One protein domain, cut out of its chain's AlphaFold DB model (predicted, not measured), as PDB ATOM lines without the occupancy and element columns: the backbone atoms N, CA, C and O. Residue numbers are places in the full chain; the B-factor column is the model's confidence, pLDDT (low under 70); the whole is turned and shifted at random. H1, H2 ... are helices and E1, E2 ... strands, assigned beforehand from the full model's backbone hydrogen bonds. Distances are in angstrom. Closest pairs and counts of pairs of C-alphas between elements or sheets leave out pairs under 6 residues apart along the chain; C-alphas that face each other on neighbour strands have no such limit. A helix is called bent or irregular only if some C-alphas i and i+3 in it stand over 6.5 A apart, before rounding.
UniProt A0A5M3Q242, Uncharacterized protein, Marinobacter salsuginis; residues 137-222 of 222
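AT A GLANCE: This is residues 137 to 222 of the 222 residues of an uncharacterized protein of Marinobacter salsuginis (UniProt A0A5M3Q242). What does the domain look like? A small sheet of three strands, E1, E2 and E3, has H1 packed on it near one end and H2 near the other, and a long unnamed stretch, residues 137 to 165, wraps round it and pairs briefly with both edge strands. What is it made of? The printed part has 86 residues, with H1, E1, E2, E3 and H2 in this order; the sheet order E1 - E2 - E3 is antiparallel, and the class is mixed, with under half of the residues in named elements. How large is it? It is compact, with a radius of gyration of the C-alphas of 12.4 A and spans of 39 by 27 by 24 A.

IN THESE COORDINATES: Where do the helices lie? H1 is residues 166 to 174, 9.5 A, from C-alpha 166 at (-36.949, -60.694, -19.868); it is irregular, with C-alphas 171 and 174 7.0 A apart. H2 is residues 205 to 219, 21.4 A, ending at C-alpha 219 (-15.808, -39.749, -12.083). Where are the strands? E1 is residues 180 to 182, 7.1 A; E2, 188 to 194, 17.0 A; E3, 197 to 202, 15.5 A.

HOW THE PARTS SIT: How do the strands pair? They form a meander, each strand the antiparallel neighbour of the one before: N 181 and O 189 are 2.9 A apart, N 190 and O 201 3.0 A. Where are the helices? Both are on the sheet; the closest C-alphas are Glu 166 and Leu 198, 7.1 A, for H1 and E3, and Val 188 and Ala 208, 5.6 A, for H2 and E2. H1 and H2 are apart. Are their backbones within hydrogen-bond range? Every O i to N i+4 pair is in H2, and 4 of 5 in H1.

THE WHOLE: Is anything missing? The printed part has no cut, and its four links between named elements are tight. Where is confidence low? Residues 219 to 222 are under 70.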
ATOM      1  N   CYS A 137     -26.041 -58.960 -22.708       93.88
ATOM      2  CA  CYS A 137     -26.098 -57.822 -21.797       93.88
ATOM      3  C   CYS A 137     -25.010 -57.854 -20.711       93.88
ATOM      4  O   CYS A 137     -24.778 -56.829 -20.074       93.88
ATOM      5  N   SER A 138     -24.307 -58.978 -20.512       91.44
ATOM      6  CA  SER A 138     -23.290 -59.104 -19.457       91.44
ATOM      7  C   SER A 138     -22.069 -58.201 -19.662       91.44
ATOM      8  O   SER A 138     -21.347 -57.906 -18.712       91.44
ATOM      9  N   ASN A 139     -21.861 -57.721 -20.892       88.50
ATOM     10  CA  ASN A 139     -20.761 -56.829 -21.254       88.50
ATOM     11  C   ASN A 139     -21.147 -55.341 -21.271       88.50
ATOM     12  O   ASN A 139     -20.373 -54.509 -21.753       88.50
ATOM     13  N   LEU A 140     -22.349 -54.991 -20.808       93.12
ATOM     14  CA  LEU A 140     -22.776 -53.601 -20.703       93.12
ATOM     15  C   LEU A 140     -22.088 -52.923 -19.516       93.12
ATOM     16  O   LEU A 140     -22.151 -53.400 -18.385       93.12
ATOM     17  N   HIS A 141     -21.459 -51.778 -19.773       92.94
ATOM     18  CA  HIS A 141     -20.842 -50.971 -18.729       92.94
ATOM     19  C   HIS A 141     -21.818 -49.881 -18.264       92.94
ATOM     20  O   HIS A 141     -22.218 -49.059 -19.092       92.94
ATOM     21  N   PRO A 142     -22.232 -49.852 -16.986       94.06
ATOM     22  CA  PRO A 142     -23.165 -48.844 -16.497       94.06
ATOM     23  C   PRO A 142     -22.529 -47.451 -16.529       94.06
ATOM     24  O   PRO A 142     -21.376 -47.271 -16.150       94.06
ATOM     25  N   LEU A 143     -23.299 -46.454 -16.957       91.44
ATOM     26  CA  LEU A 143     -22.915 -45.043 -16.924       91.44
ATOM     27  C   LEU A 143     -23.603 -44.347 -15.748       91.44
ATOM     28  O   LEU A 143     -24.681 -44.745 -15.319       91.44
ATOM     29  N   SER A 144     -23.005 -43.288 -15.216       87.38
ATOM     30  CA  SER A 144     -23.638 -42.491 -14.159       87.38
ATOM     31  C   SER A 144     -24.785 -41.635 -14.706       87.38
ATOM     32  O   SER A 144     -24.768 -41.234 -15.870       87.38
ATOM     33  N   GLY A 145     -25.727 -41.284 -13.830       83.94
ATOM     34  CA  GLY A 145     -26.883 -40.450 -14.158       83.94
ATOM     35  C   GLY A 145     -28.102 -41.260 -14.593       83.94
ATOM     36  O   GLY A 145     -28.086 -42.488 -14.621       83.94
ATOM     37  N   SER A 146     -29.193 -40.563 -14.909       85.06
ATOM     38  CA  SER A 146     -30.452 -41.195 -15.324       85.06
ATOM     39  C   SER A 146     -31.004 -40.600 -16.615       85.06
ATOM     40  O   SER A 146     -30.737 -39.449 -16.970       85.06
ATOM     41  N   VAL A 147     -31.869 -41.361 -17.286       85.62
ATOM     42  CA  VAL A 147     -32.617 -40.888 -18.466       85.62
ATOM     43  C   VAL A 147     -33.405 -39.619 -18.136       85.62
ATOM     44  O   VAL A 147     -33.453 -38.681 -18.935       85.62
ATOM     45  N   SER A 148     -33.996 -39.569 -16.938       83.00
ATOM     46  CA  SER A 148     -34.788 -38.427 -16.477       83.00
ATOM     47  C   SER A 148     -33.945 -37.178 -16.211       83.00
ATOM     48  O   SER A 148     -34.353 -36.077 -16.580       83.00
ATOM     49  N   GLU A 149     -32.757 -37.350 -15.630       82.06
ATOM     50  CA  GLU A 149     -31.817 -36.270 -15.324       82.06
ATOM     51  C   GLU A 149     -31.306 -35.592 -16.595       82.06
ATOM     52  O   GLU A 149     -31.247 -34.364 -16.668       82.06
ATOM     53  N   TYR A 150     -31.009 -36.382 -17.624       83.00
ATOM     54  CA  TYR A 150     -30.535 -35.869 -18.907       83.00
ATOM     55  C   TYR A 150     -31.660 -35.458 -19.863       83.00
ATOM     56  O   TYR A 150     -31.388 -34.978 -20.962       83.00
ATOM     57  N   GLY A 151     -32.929 -35.616 -19.468       83.00
ATOM     58  CA  GLY A 151     -34.074 -35.284 -20.315       83.00
ATOM     59  C   GLY A 151     -34.145 -36.129 -21.592       83.00
ATOM     60  O   GLY A 151     -34.619 -35.653 -22.625       83.00
ATOM     61  N   ILE A 152     -33.668 -37.375 -21.540       85.19
ATOM     62  CA  ILE A 152     -33.621 -38.273 -22.695       85.19
ATOM     63  C   ILE A 152     -35.044 -38.745 -23.024       85.19
ATOM     64  O   ILE A 152     -35.618 -39.619 -22.381       85.19
ATOM     65  N   GLY A 153     -35.637 -38.132 -24.045       85.88
ATOM     66  CA  GLY A 153     -36.855 -38.589 -24.710       85.88
ATOM     67  C   GLY A 153     -36.596 -39.328 -26.027       85.88
ATOM     68  O   GLY A 153     -35.477 -39.384 -26.531       85.88
ATOM     69  N   VAL A 154     -37.677 -39.820 -26.644       83.00
ATOM     70  CA  VAL A 154     -37.655 -40.608 -27.898       83.00
ATOM     71  C   VAL A 154     -36.917 -39.910 -29.047       83.00
ATOM     72  O   VAL A 154     -36.313 -40.570 -29.884       83.00
ATOM     73  N   VAL A 155     -36.921 -38.575 -29.083       89.88
ATOM     74  CA  VAL A 155     -36.210 -37.780 -30.104       89.88
ATOM     75  C   VAL A 155     -34.684 -37.929 -30.041       89.88
ATOM     76  O   VAL A 155     -33.998 -37.593 -31.005       89.88
ATOM     77  N   HIS A 156     -34.156 -38.424 -28.921       95.00
ATOM     78  CA  HIS A 156     -32.730 -38.652 -28.704       95.00
ATOM     79  C   HIS A 156     -32.298 -40.093 -28.974       95.00
ATOM     80  O   HIS A 156     -31.116 -40.396 -28.845       95.00
ATOM     81  N   LEU A 157     -33.231 -40.967 -29.353       95.75
ATOM     82  CA  LEU A 157     -32.956 -42.364 -29.656       95.75
ATOM     83  C   LEU A 157     -32.765 -42.556 -31.162       95.75
ATOM     84  O   LEU A 157     -33.414 -41.893 -31.977       95.75
ATOM     85  N   GLU A 158     -31.896 -43.486 -31.540       96.06
ATOM     86  CA  GLU A 158     -31.686 -43.895 -32.924       96.06
ATOM     87  C   GLU A 158     -31.921 -45.396 -33.104       96.06
ATOM     88  O   GLU A 158     -31.619 -46.217 -32.243       96.06
ATOM     89  N   ARG A 159     -32.501 -45.764 -34.250       95.56
ATOM     90  CA  ARG A 159     -32.679 -47.168 -34.629       95.56
ATOM     91  C   ARG A 159     -31.374 -47.734 -35.202       95.56
ATOM     92  O   ARG A 159     -30.637 -47.010 -35.882       95.56
ATOM     93  N   PRO A 160     -31.126 -49.046 -35.047       96.50
ATOM     94  CA  PRO A 160     -32.070 -50.103 -34.648       96.50
ATOM     95  C   PRO A 160     -32.240 -50.267 -33.130       96.50
ATOM     96  O   PRO A 160     -31.319 -49.997 -32.372       96.50
ATOM     97  N   TYR A 161     -33.413 -50.750 -32.699       96.62
ATOM     98  CA  TYR A 161     -33.636 -51.181 -31.314       96.62
ATOM     99  C   TYR A 161     -33.340 -52.668 -31.184       96.62
ATOM    100  O   TYR A 161     -33.849 -53.469 -31.971       96.62
ATOM    101  N   ILE A 162     -32.517 -53.021 -30.205       95.88
ATOM    102  CA  ILE A 162     -31.996 -54.372 -30.029       95.88
ATOM    103  C   ILE A 162     -32.918 -55.108 -29.057       95.88
ATOM    104  O   ILE A 162     -32.946 -54.731 -27.887       95.88
ATOM    105  N   PRO A 163     -33.696 -56.107 -29.499       95.69
ATOM    106  CA  PRO A 163     -34.548 -56.861 -28.591       95.69
ATOM    107  C   PRO A 163     -33.700 -57.581 -27.537       95.69
ATOM    108  O   PRO A 163     -32.642 -58.125 -27.851       95.69
ATOM    109  N   ILE A 164     -34.185 -57.595 -26.298       95.69
ATOM    110  CA  ILE A 164     -33.583 -58.332 -25.180       95.69
ATOM    111  C   ILE A 164     -34.640 -59.205 -24.509       95.69
ATOM    112  O   ILE A 164     -35.829 -58.871 -24.515       95.69
ATOM    113  N   SER A 165     -34.218 -60.330 -23.938       94.69
ATOM    114  CA  SER A 165     -35.119 -61.199 -23.183       94.69
ATOM    115  C   SER A 165     -35.494 -60.580 -21.831       94.69
ATOM    116  O   SER A 165     -34.803 -59.709 -21.296       94.69
ATOM    117  N   GLU A 166     -36.601 -61.048 -21.249       95.00
ATOM    118  CA  GLU A 166     -36.949 -60.694 -19.868       95.00
ATOM    119  C   GLU A 166     -35.893 -61.188 -18.870       95.00
ATOM    120  O   GLU A 166     -35.682 -60.539 -17.852       95.00
ATOM    121  N   GLU A 167     -35.231 -62.312 -19.152       94.69
ATOM    122  CA  GLU A 167     -34.148 -62.858 -18.324       94.69
ATOM    123  C   GLU A 167     -32.955 -61.899 -18.310       94.69
ATOM    124  O   GLU A 167     -32.633 -61.365 -17.254       94.69
ATOM    125  N   SER A 168     -32.423 -61.540 -19.485       93.44
ATOM    126  CA  SER A 168     -31.345 -60.550 -19.622       93.44
ATOM    127  C   SER A 168     -31.699 -59.205 -18.976       93.44
ATOM    128  O   SER A 168     -30.869 -58.578 -18.319       93.44
ATOM    129  N   PHE A 169     -32.950 -58.757 -19.115       95.62
ATOM    130  CA  PHE A 169     -33.415 -57.546 -18.445       95.62
ATOM    131  C   PHE A 169     -33.394 -57.675 -16.917       95.62
ATOM    132  O   PHE A 169     -32.903 -56.774 -16.241       95.62
ATOM    133  N   ASN A 170     -33.929 -58.766 -16.362       93.44
ATOM    134  CA  ASN A 170     -33.969 -58.963 -14.914       93.44
ATOM    135  C   ASN A 170     -32.562 -59.128 -14.324       93.44
ATOM    136  O   ASN A 170     -32.294 -58.549 -13.276       93.44
ATOM    137  N   ASP A 171     -31.688 -59.871 -15.000       91.88
ATOM    138  CA  ASP A 171     -30.371 -60.236 -14.476       91.88
ATOM    139  C   ASP A 171     -29.364 -59.081 -14.534       91.88
ATOM    140  O   ASP A 171     -28.522 -58.966 -13.643       91.88
ATOM    141  N   TYR A 172     -29.452 -58.214 -15.552       90.31
ATOM    142  CA  TYR A 172     -28.428 -57.191 -15.801       90.31
ATOM    143  C   TYR A 172     -28.915 -55.744 -15.693       90.31
ATOM    144  O   TYR A 172     -28.094 -54.860 -15.462       90.31
ATOM    145  N   LEU A 173     -30.215 -55.471 -15.873       92.00
ATOM    146  CA  LEU A 173     -30.703 -54.095 -16.063       92.00
ATOM    147  C   LEU A 173     -31.700 -53.638 -14.998       92.00
ATOM    148  O   LEU A 173     -31.624 -52.505 -14.533       92.00
ATOM    149  N   LYS A 174     -32.644 -54.497 -14.605       88.81
ATOM    150  CA  LYS A 174     -33.789 -54.127 -13.761       88.81
ATOM    151  C   LYS A 174     -33.397 -53.649 -12.369       88.81
ATOM    152  O   LYS A 174     -33.973 -52.682 -11.877       88.81
ATOM    153  N   ASP A 175     -32.462 -54.361 -11.751       84.88
ATOM    154  CA  ASP A 175     -31.920 -54.034 -10.432       84.88
ATOM    155  C   ASP A 175     -30.571 -53.294 -10.554       84.88
ATOM    156  O   ASP A 175     -29.875 -53.096  -9.558       84.88
ATOM    157  N   GLY A 176     -30.194 -52.900 -11.777       77.62
ATOM    158  CA  GLY A 176     -28.985 -52.136 -12.051       77.62
ATOM    159  C   GLY A 176     -29.068 -50.714 -11.495       77.62
ATOM    160  O   GLY A 176     -30.144 -50.135 -11.350       77.62
ATOM    161  N   GLU A 177     -27.911 -50.123 -11.203       80.31
ATOM    162  CA  GLU A 177     -27.817 -48.761 -10.653       80.31
ATOM    163  C   GLU A 177     -27.947 -47.662 -11.722       80.31
ATOM    164  O   GLU A 177     -27.858 -46.477 -11.402       80.31
ATOM    165  N   SER A 178     -28.147 -48.038 -12.991       91.00
ATOM    166  CA  SER A 178     -28.166 -47.104 -14.115       91.00
ATOM    167  C   SER A 178     -29.283 -47.374 -15.122       91.00
ATOM    168  O   SER A 178     -29.677 -48.515 -15.372       91.00
ATOM    169  N   ASP A 179     -29.739 -46.299 -15.764       93.38
ATOM    170  CA  ASP A 179     -30.635 -46.330 -16.924       93.38
ATOM    171  C   ASP A 179     -29.866 -46.265 -18.261       93.38
ATOM    172  O   ASP A 179     -30.473 -46.296 -19.341       93.38
ATOM    173  N   LEU A 180     -28.541 -46.095 -18.204       95.31
ATOM    174  CA  LEU A 180     -27.664 -45.819 -19.340       95.31
ATOM    175  C   LEU A 180     -26.439 -46.719 -19.300       95.31
ATOM    176  O   LEU A 180     -25.760 -46.840 -18.286       95.31
ATOM    177  N   TYR A 181     -26.129 -47.322 -20.438       95.69
ATOM    178  CA  TYR A 181     -25.045 -48.282 -20.543       95.69
ATOM    179  C   TYR A 181     -24.205 -48.000 -21.776       95.69
ATOM    180  O   TYR A 181     -24.701 -47.522 -22.798       95.69
ATOM    181  N   LEU A 182     -22.925 -48.327 -21.686       94.69
ATOM    182  CA  LEU A 182     -21.994 -48.341 -22.795       94.69
ATOM    183  C   LEU A 182     -21.789 -49.787 -23.247       94.69
ATOM    184  O   LEU A 182     -21.438 -50.664 -22.460       94.69
ATOM    185  N   THR A 183     -22.017 -50.033 -24.529       93.81
ATOM    186  CA  THR A 183     -21.667 -51.301 -25.182       93.81
ATOM    187  C   THR A 183     -20.149 -51.418 -25.358       93.81
ATOM    188  O   THR A 183     -19.437 -50.412 -25.372       93.81
ATOM    189  N   LEU A 184     -19.635 -52.630 -25.594       86.81
ATOM    190  CA  LEU A 184     -18.207 -52.841 -25.895       86.81
ATOM    191  C   LEU A 184     -17.719 -52.079 -27.138       86.81
ATOM    192  O   LEU A 184     -16.523 -51.825 -27.275       86.81
ATOM    193  N   SER A 185     -18.625 -51.739 -28.057       85.81
ATOM    194  CA  SER A 185     -18.338 -50.940 -29.251       85.81
ATOM    195  C   SER A 185     -18.309 -49.430 -28.991       85.81
ATOM    196  O   SER A 185     -17.996 -48.668 -29.905       85.81
ATOM    197  N   GLY A 186     -18.638 -48.980 -27.776       90.56
ATOM    198  CA  GLY A 186     -18.703 -47.565 -27.415       90.56
ATOM    199  C   GLY A 186     -20.029 -46.879 -27.764       90.56
ATOM    200  O   GLY A 186     -20.111 -45.653 -27.715       90.56
ATOM    201  N   VAL A 187     -21.076 -47.631 -28.116       94.75
ATOM    202  CA  VAL A 187     -22.426 -47.076 -28.303       94.75
ATOM    203  C   VAL A 187     -23.129 -46.959 -26.958       94.75
ATOM    204  O   VAL A 187     -23.211 -47.938 -26.213       94.75
ATOM    205  N   VAL A 188     -23.657 -45.766 -26.676       96.19
ATOM    206  CA  VAL A 188     -24.483 -45.497 -25.496       96.19
ATOM    207  C   VAL A 188     -25.911 -45.950 -25.770       96.19
ATOM    208  O   VAL A 188     -26.520 -45.543 -26.763       96.19
ATOM    209  N   VAL A 189     -26.456 -46.765 -24.877       97.06
ATOM    210  CA  VAL A 189     -27.815 -47.298 -24.955       97.06
ATOM    211  C   VAL A 189     -28.581 -46.996 -23.670       97.06
ATOM    212  O   VAL A 189     -28.011 -46.931 -22.584       97.06
ATOM    213  N   THR A 190     -29.893 -46.843 -23.800       97.00
ATOM    214  CA  THR A 190     -30.840 -47.017 -22.691       97.00
ATOM    215  C   THR A 190     -31.694 -48.256 -22.955       97.00
ATOM    216  O   THR A 190     -31.500 -48.931 -23.966       97.00
ATOM    217  N   TYR A 191     -32.641 -48.575 -22.083       95.94
ATOM    218  CA  TYR A 191     -33.550 -49.698 -22.265       95.94
ATOM    219  C   TYR A 191     -35.006 -49.289 -22.034       95.94
ATOM    220  O   TYR A 191     -35.317 -48.308 -21.364       95.94
ATOM    221  N   GLY A 192     -35.929 -50.061 -22.598       95.00
ATOM    222  CA  GLY A 192     -37.358 -49.860 -22.387       95.00
ATOM    223  C   GLY A 192     -38.212 -50.755 -23.269       95.00
ATOM    224  O   GLY A 192     -37.712 -51.636 -23.966       95.00
ATOM    225  N   THR A 193     -39.522 -50.523 -23.258       95.12
ATOM    226  CA  THR A 193     -40.451 -51.237 -24.140       95.12
ATOM    227  C   THR A 193     -40.538 -50.545 -25.499       95.12
ATOM    228  O   THR A 193     -40.926 -49.379 -25.581       95.12
ATOM    229  N   ALA A 194     -40.229 -51.271 -26.572       92.44
ATOM    230  CA  ALA A 194     -40.433 -50.821 -27.944       92.44
ATOM    231  C   ALA A 194     -40.851 -51.974 -28.859       92.44
ATOM    232  O   ALA A 194     -40.545 -53.139 -28.616       92.44
ATOM    233  N   ASP A 195     -41.541 -51.618 -29.942       87.06
ATOM    234  CA  ASP A 195     -42.071 -52.548 -30.934       87.06
ATOM    235  C   ASP A 195     -42.923 -53.660 -30.278       87.06
ATOM    236  O   ASP A 195     -44.086 -53.417 -29.952       87.06
ATOM    237  N   MET A 196     -42.362 -54.857 -30.059       81.44
ATOM    238  CA  MET A 196     -43.060 -56.021 -29.490       81.44
ATOM    239  C   MET A 196     -42.510 -56.500 -28.135       81.44
ATOM    240  O   MET A 196     -42.933 -57.552 -27.662       81.44
ATOM    241  N   GLY A 197     -41.586 -55.775 -27.498       93.94
ATOM    242  CA  GLY A 197     -40.983 -56.255 -26.253       93.94
ATOM    243  C   GLY A 197     -39.997 -55.294 -25.605       93.94
ATOM    244  O   GLY A 197     -40.026 -54.085 -25.839       93.94
ATOM    245  N   LEU A 198     -39.146 -55.849 -24.745       96.31
ATOM    246  CA  LEU A 198     -38.024 -55.137 -24.144       96.31
ATOM    247  C   LEU A 198     -36.902 -54.987 -25.172       96.31
ATOM    248  O   LEU A 198     -36.621 -55.910 -25.939       96.31
ATOM    249  N   ALA A 199     -36.273 -53.817 -25.194       97.31
ATOM    250  CA  ALA A 199     -35.177 -53.535 -26.104       97.31
ATOM    251  C   ALA A 199     -34.152 -52.571 -25.502       97.31
ATOM    252  O   ALA A 199     -34.510 -51.672 -24.735       97.31
ATOM    253  N   LEU A 200     -32.898 -52.714 -25.933       97.12
ATOM    254  CA  LEU A 200     -31.892 -51.660 -25.851       97.12
ATOM    255  C   LEU A 200     -32.129 -50.651 -26.978       97.12
ATOM    256  O   LEU A 200     -32.392 -51.013 -28.130       97.12
ATOM    257  N   MET A 201     -32.021 -49.373 -26.645       97.44
ATOM    258  CA  MET A 201     -32.291 -48.250 -27.531       97.44
ATOM    259  C   MET A 201     -31.053 -47.354 -27.587       97.44
ATOM    260  O   MET A 201     -30.784 -46.629 -26.624       97.44
ATOM    261  N   PRO A 202     -30.283 -47.404 -28.687       97.56
ATOM    262  CA  PRO A 202     -29.136 -46.532 -28.882       97.56
ATOM    263  C   PRO A 202     -29.517 -45.054 -28.824       97.56
ATOM    264  O   PRO A 202     -30.557 -44.642 -29.345       97.56
ATOM    265  N   LEU A 203     -28.661 -44.251 -28.204       96.69
ATOM    266  CA  LEU A 203     -28.749 -42.798 -28.251       96.69
ATOM    267  C   LEU A 203     -28.150 -42.284 -29.559       96.69
ATOM    268  O   LEU A 203     -27.158 -42.809 -30.060       96.69
ATOM    269  N   ASN A 204     -28.709 -41.195 -30.078       96.00
ATOM    270  CA  ASN A 204     -28.099 -40.488 -31.193       96.00
ATOM    271  C   ASN A 204     -26.747 -39.874 -30.787       96.00
ATOM    272  O   ASN A 204     -26.473 -39.627 -29.611       96.00
ATOM    273  N   LYS A 205     -25.902 -39.587 -31.783       93.75
ATOM    274  CA  LYS A 205     -24.519 -39.121 -31.566       93.75
ATOM    275  C   LYS A 205     -24.395 -37.901 -30.649       93.75
ATOM    276  O   LYS A 205     -23.442 -37.819 -29.880       93.75
ATOM    277  N   GLU A 206     -25.315 -36.946 -30.760       93.44
ATOM    278  CA  GLU A 206     -25.276 -35.711 -29.971       93.44
ATOM    279  C   GLU A 206     -25.549 -36.000 -28.493       93.44
ATOM    280  O   GLU A 206     -24.772 -35.591 -27.630       93.44
ATOM    281  N   MET A 207     -26.605 -36.765 -28.206       94.94
ATOM    282  CA  MET A 207     -26.962 -37.114 -26.834       94.94
ATOM    283  C   MET A 207     -25.963 -38.096 -26.216       94.94
ATOM    284  O   MET A 207     -25.577 -37.926 -25.064       94.94
ATOM    285  N   ALA A 208     -25.477 -39.077 -26.982       94.25
ATOM    286  CA  ALA A 208     -24.445 -40.003 -26.522       94.25
ATOM    287  C   ALA A 208     -23.177 -39.253 -26.083       94.25
ATOM    288  O   ALA A 208     -22.646 -39.514 -25.006       94.25
ATOM    289  N   LYS A 209     -22.733 -38.266 -26.875       92.75
ATOM    290  CA  LYS A 209     -21.594 -37.417 -26.508       92.75
ATOM    291  C   LYS A 209     -21.855 -36.644 -25.215       92.75
ATOM    292  O   LYS A 209     -20.992 -36.624 -24.346       92.75
ATOM    293  N   PHE A 210     -23.027 -36.026 -25.084       91.88
ATOM    294  CA  PHE A 210     -23.391 -35.276 -23.882       91.88
ATOM    295  C   PHE A 210     -23.353 -36.149 -22.617       91.88
ATOM    296  O   PHE A 210     -22.779 -35.736 -21.611       91.88
ATOM    297  N   VAL A 211     -23.912 -37.363 -22.683       92.88
ATOM    298  CA  VAL A 211     -23.892 -38.328 -21.572       92.88
ATOM    299  C   VAL A 211     -22.459 -38.721 -21.208       92.88
ATOM    300  O   VAL A 211     -22.108 -38.711 -20.033       92.88
ATOM    301  N   LEU A 212     -21.615 -39.023 -22.198       91.12
ATOM    302  CA  LEU A 212     -20.222 -39.413 -21.955       91.12
ATOM    303  C   LEU A 212     -19.397 -38.283 -21.331       91.12
ATOM    304  O   LEU A 212     -18.683 -38.525 -20.360       91.12
ATOM    305  N   ASP A 213     -19.534 -37.056 -21.841       89.69
ATOM    306  CA  ASP A 213     -18.837 -35.889 -21.292       89.69
ATOM    307  C   ASP A 213     -19.250 -35.677 -19.810       89.69
ATOM    308  O   ASP A 213     -18.404 -35.426 -18.951       89.69
ATOM    309  N   LYS A 214     -20.535 -35.870 -19.469       88.75
ATOM    310  CA  LYS A 214     -21.037 -35.767 -18.083       88.75
ATOM    311  C   LYS A 214     -20.607 -36.907 -17.171       88.75
ATOM    312  O   LYS A 214     -20.318 -36.681 -15.994       88.75
ATOM    313  N   HIS A 215     -20.557 -38.121 -17.700       87.25
ATOM    314  CA  HIS A 215     -20.078 -39.276 -16.958       87.25
ATOM    315  C   HIS A 215     -18.615 -39.091 -16.526       87.25
ATOM    316  O   HIS A 215     -18.280 -39.334 -15.369       87.25
ATOM    317  N   GLN A 216     -17.771 -38.558 -17.417       84.75
ATOM    318  CA  GLN A 216     -16.366 -38.256 -17.119       84.75
ATOM    319  C   GLN A 216     -16.201 -37.171 -16.047       84.75
ATOM    320  O   GLN A 216     -15.364 -37.320 -15.160       84.75
ATOM    321  N   GLU A 217     -17.014 -36.108 -16.087       85.81
ATOM    322  CA  GLU A 217     -17.019 -35.072 -15.041       85.81
ATOM    323  C   GLU A 217     -17.351 -35.661 -13.660       85.81
ATOM    324  O   GLU A 217     -16.759 -35.266 -12.661       85.81
ATOM    325  N   SER A 218     -18.258 -36.640 -13.607       77.62
ATOM    326  CA  SER A 218     -18.732 -37.247 -12.355       77.62
ATOM    327  C   SER A 218     -17.712 -38.202 -11.722       77.62
ATOM    328  O   SER A 218     -17.690 -38.360 -10.505       77.62
ATOM    329  N   GLY A 219     -16.869 -38.843 -12.540       63.78
ATOM    330  CA  GLY A 219     -15.808 -39.749 -12.083       63.78
ATOM    331  C   GLY A 219     -14.517 -39.047 -11.648       63.78
ATOM    332  O   GLY A 219     -13.705 -39.658 -10.967       63.78
ATOM    333  N   ALA A 220     -14.321 -37.775 -12.010       53.91
ATOM    334  CA  ALA A 220     -13.144 -36.996 -11.615       53.91
ATOM    335  C   ALA A 220     -13.201 -36.482 -10.159       53.91
ATOM    336  O   ALA A 220     -12.178 -36.045  -9.628       53.91
ATOM    337  N   ASP A 221     -14.377 -36.539  -9.528       46.44
ATOM    338  CA  ASP A 221     -14.638 -36.054  -8.166       46.44
ATOM    339  C   ASP A 221     -14.714 -37.185  -7.107       46.44
ATOM    340  O   ASP A 221     -15.016 -36.907  -5.941       46.44
ATOM    341  N   ALA A 222     -14.450 -38.444  -7.491       41.78
ATOM    342  CA  ALA A 222     -14.479 -39.636  -6.627       41.78
ATOM    343  C   ALA A 222     -13.069 -40.160  -6.305       41.78
ATOM    344  O   ALA A 222     -12.859 -40.576  -5.140       41.78
TER     345      ALA A 222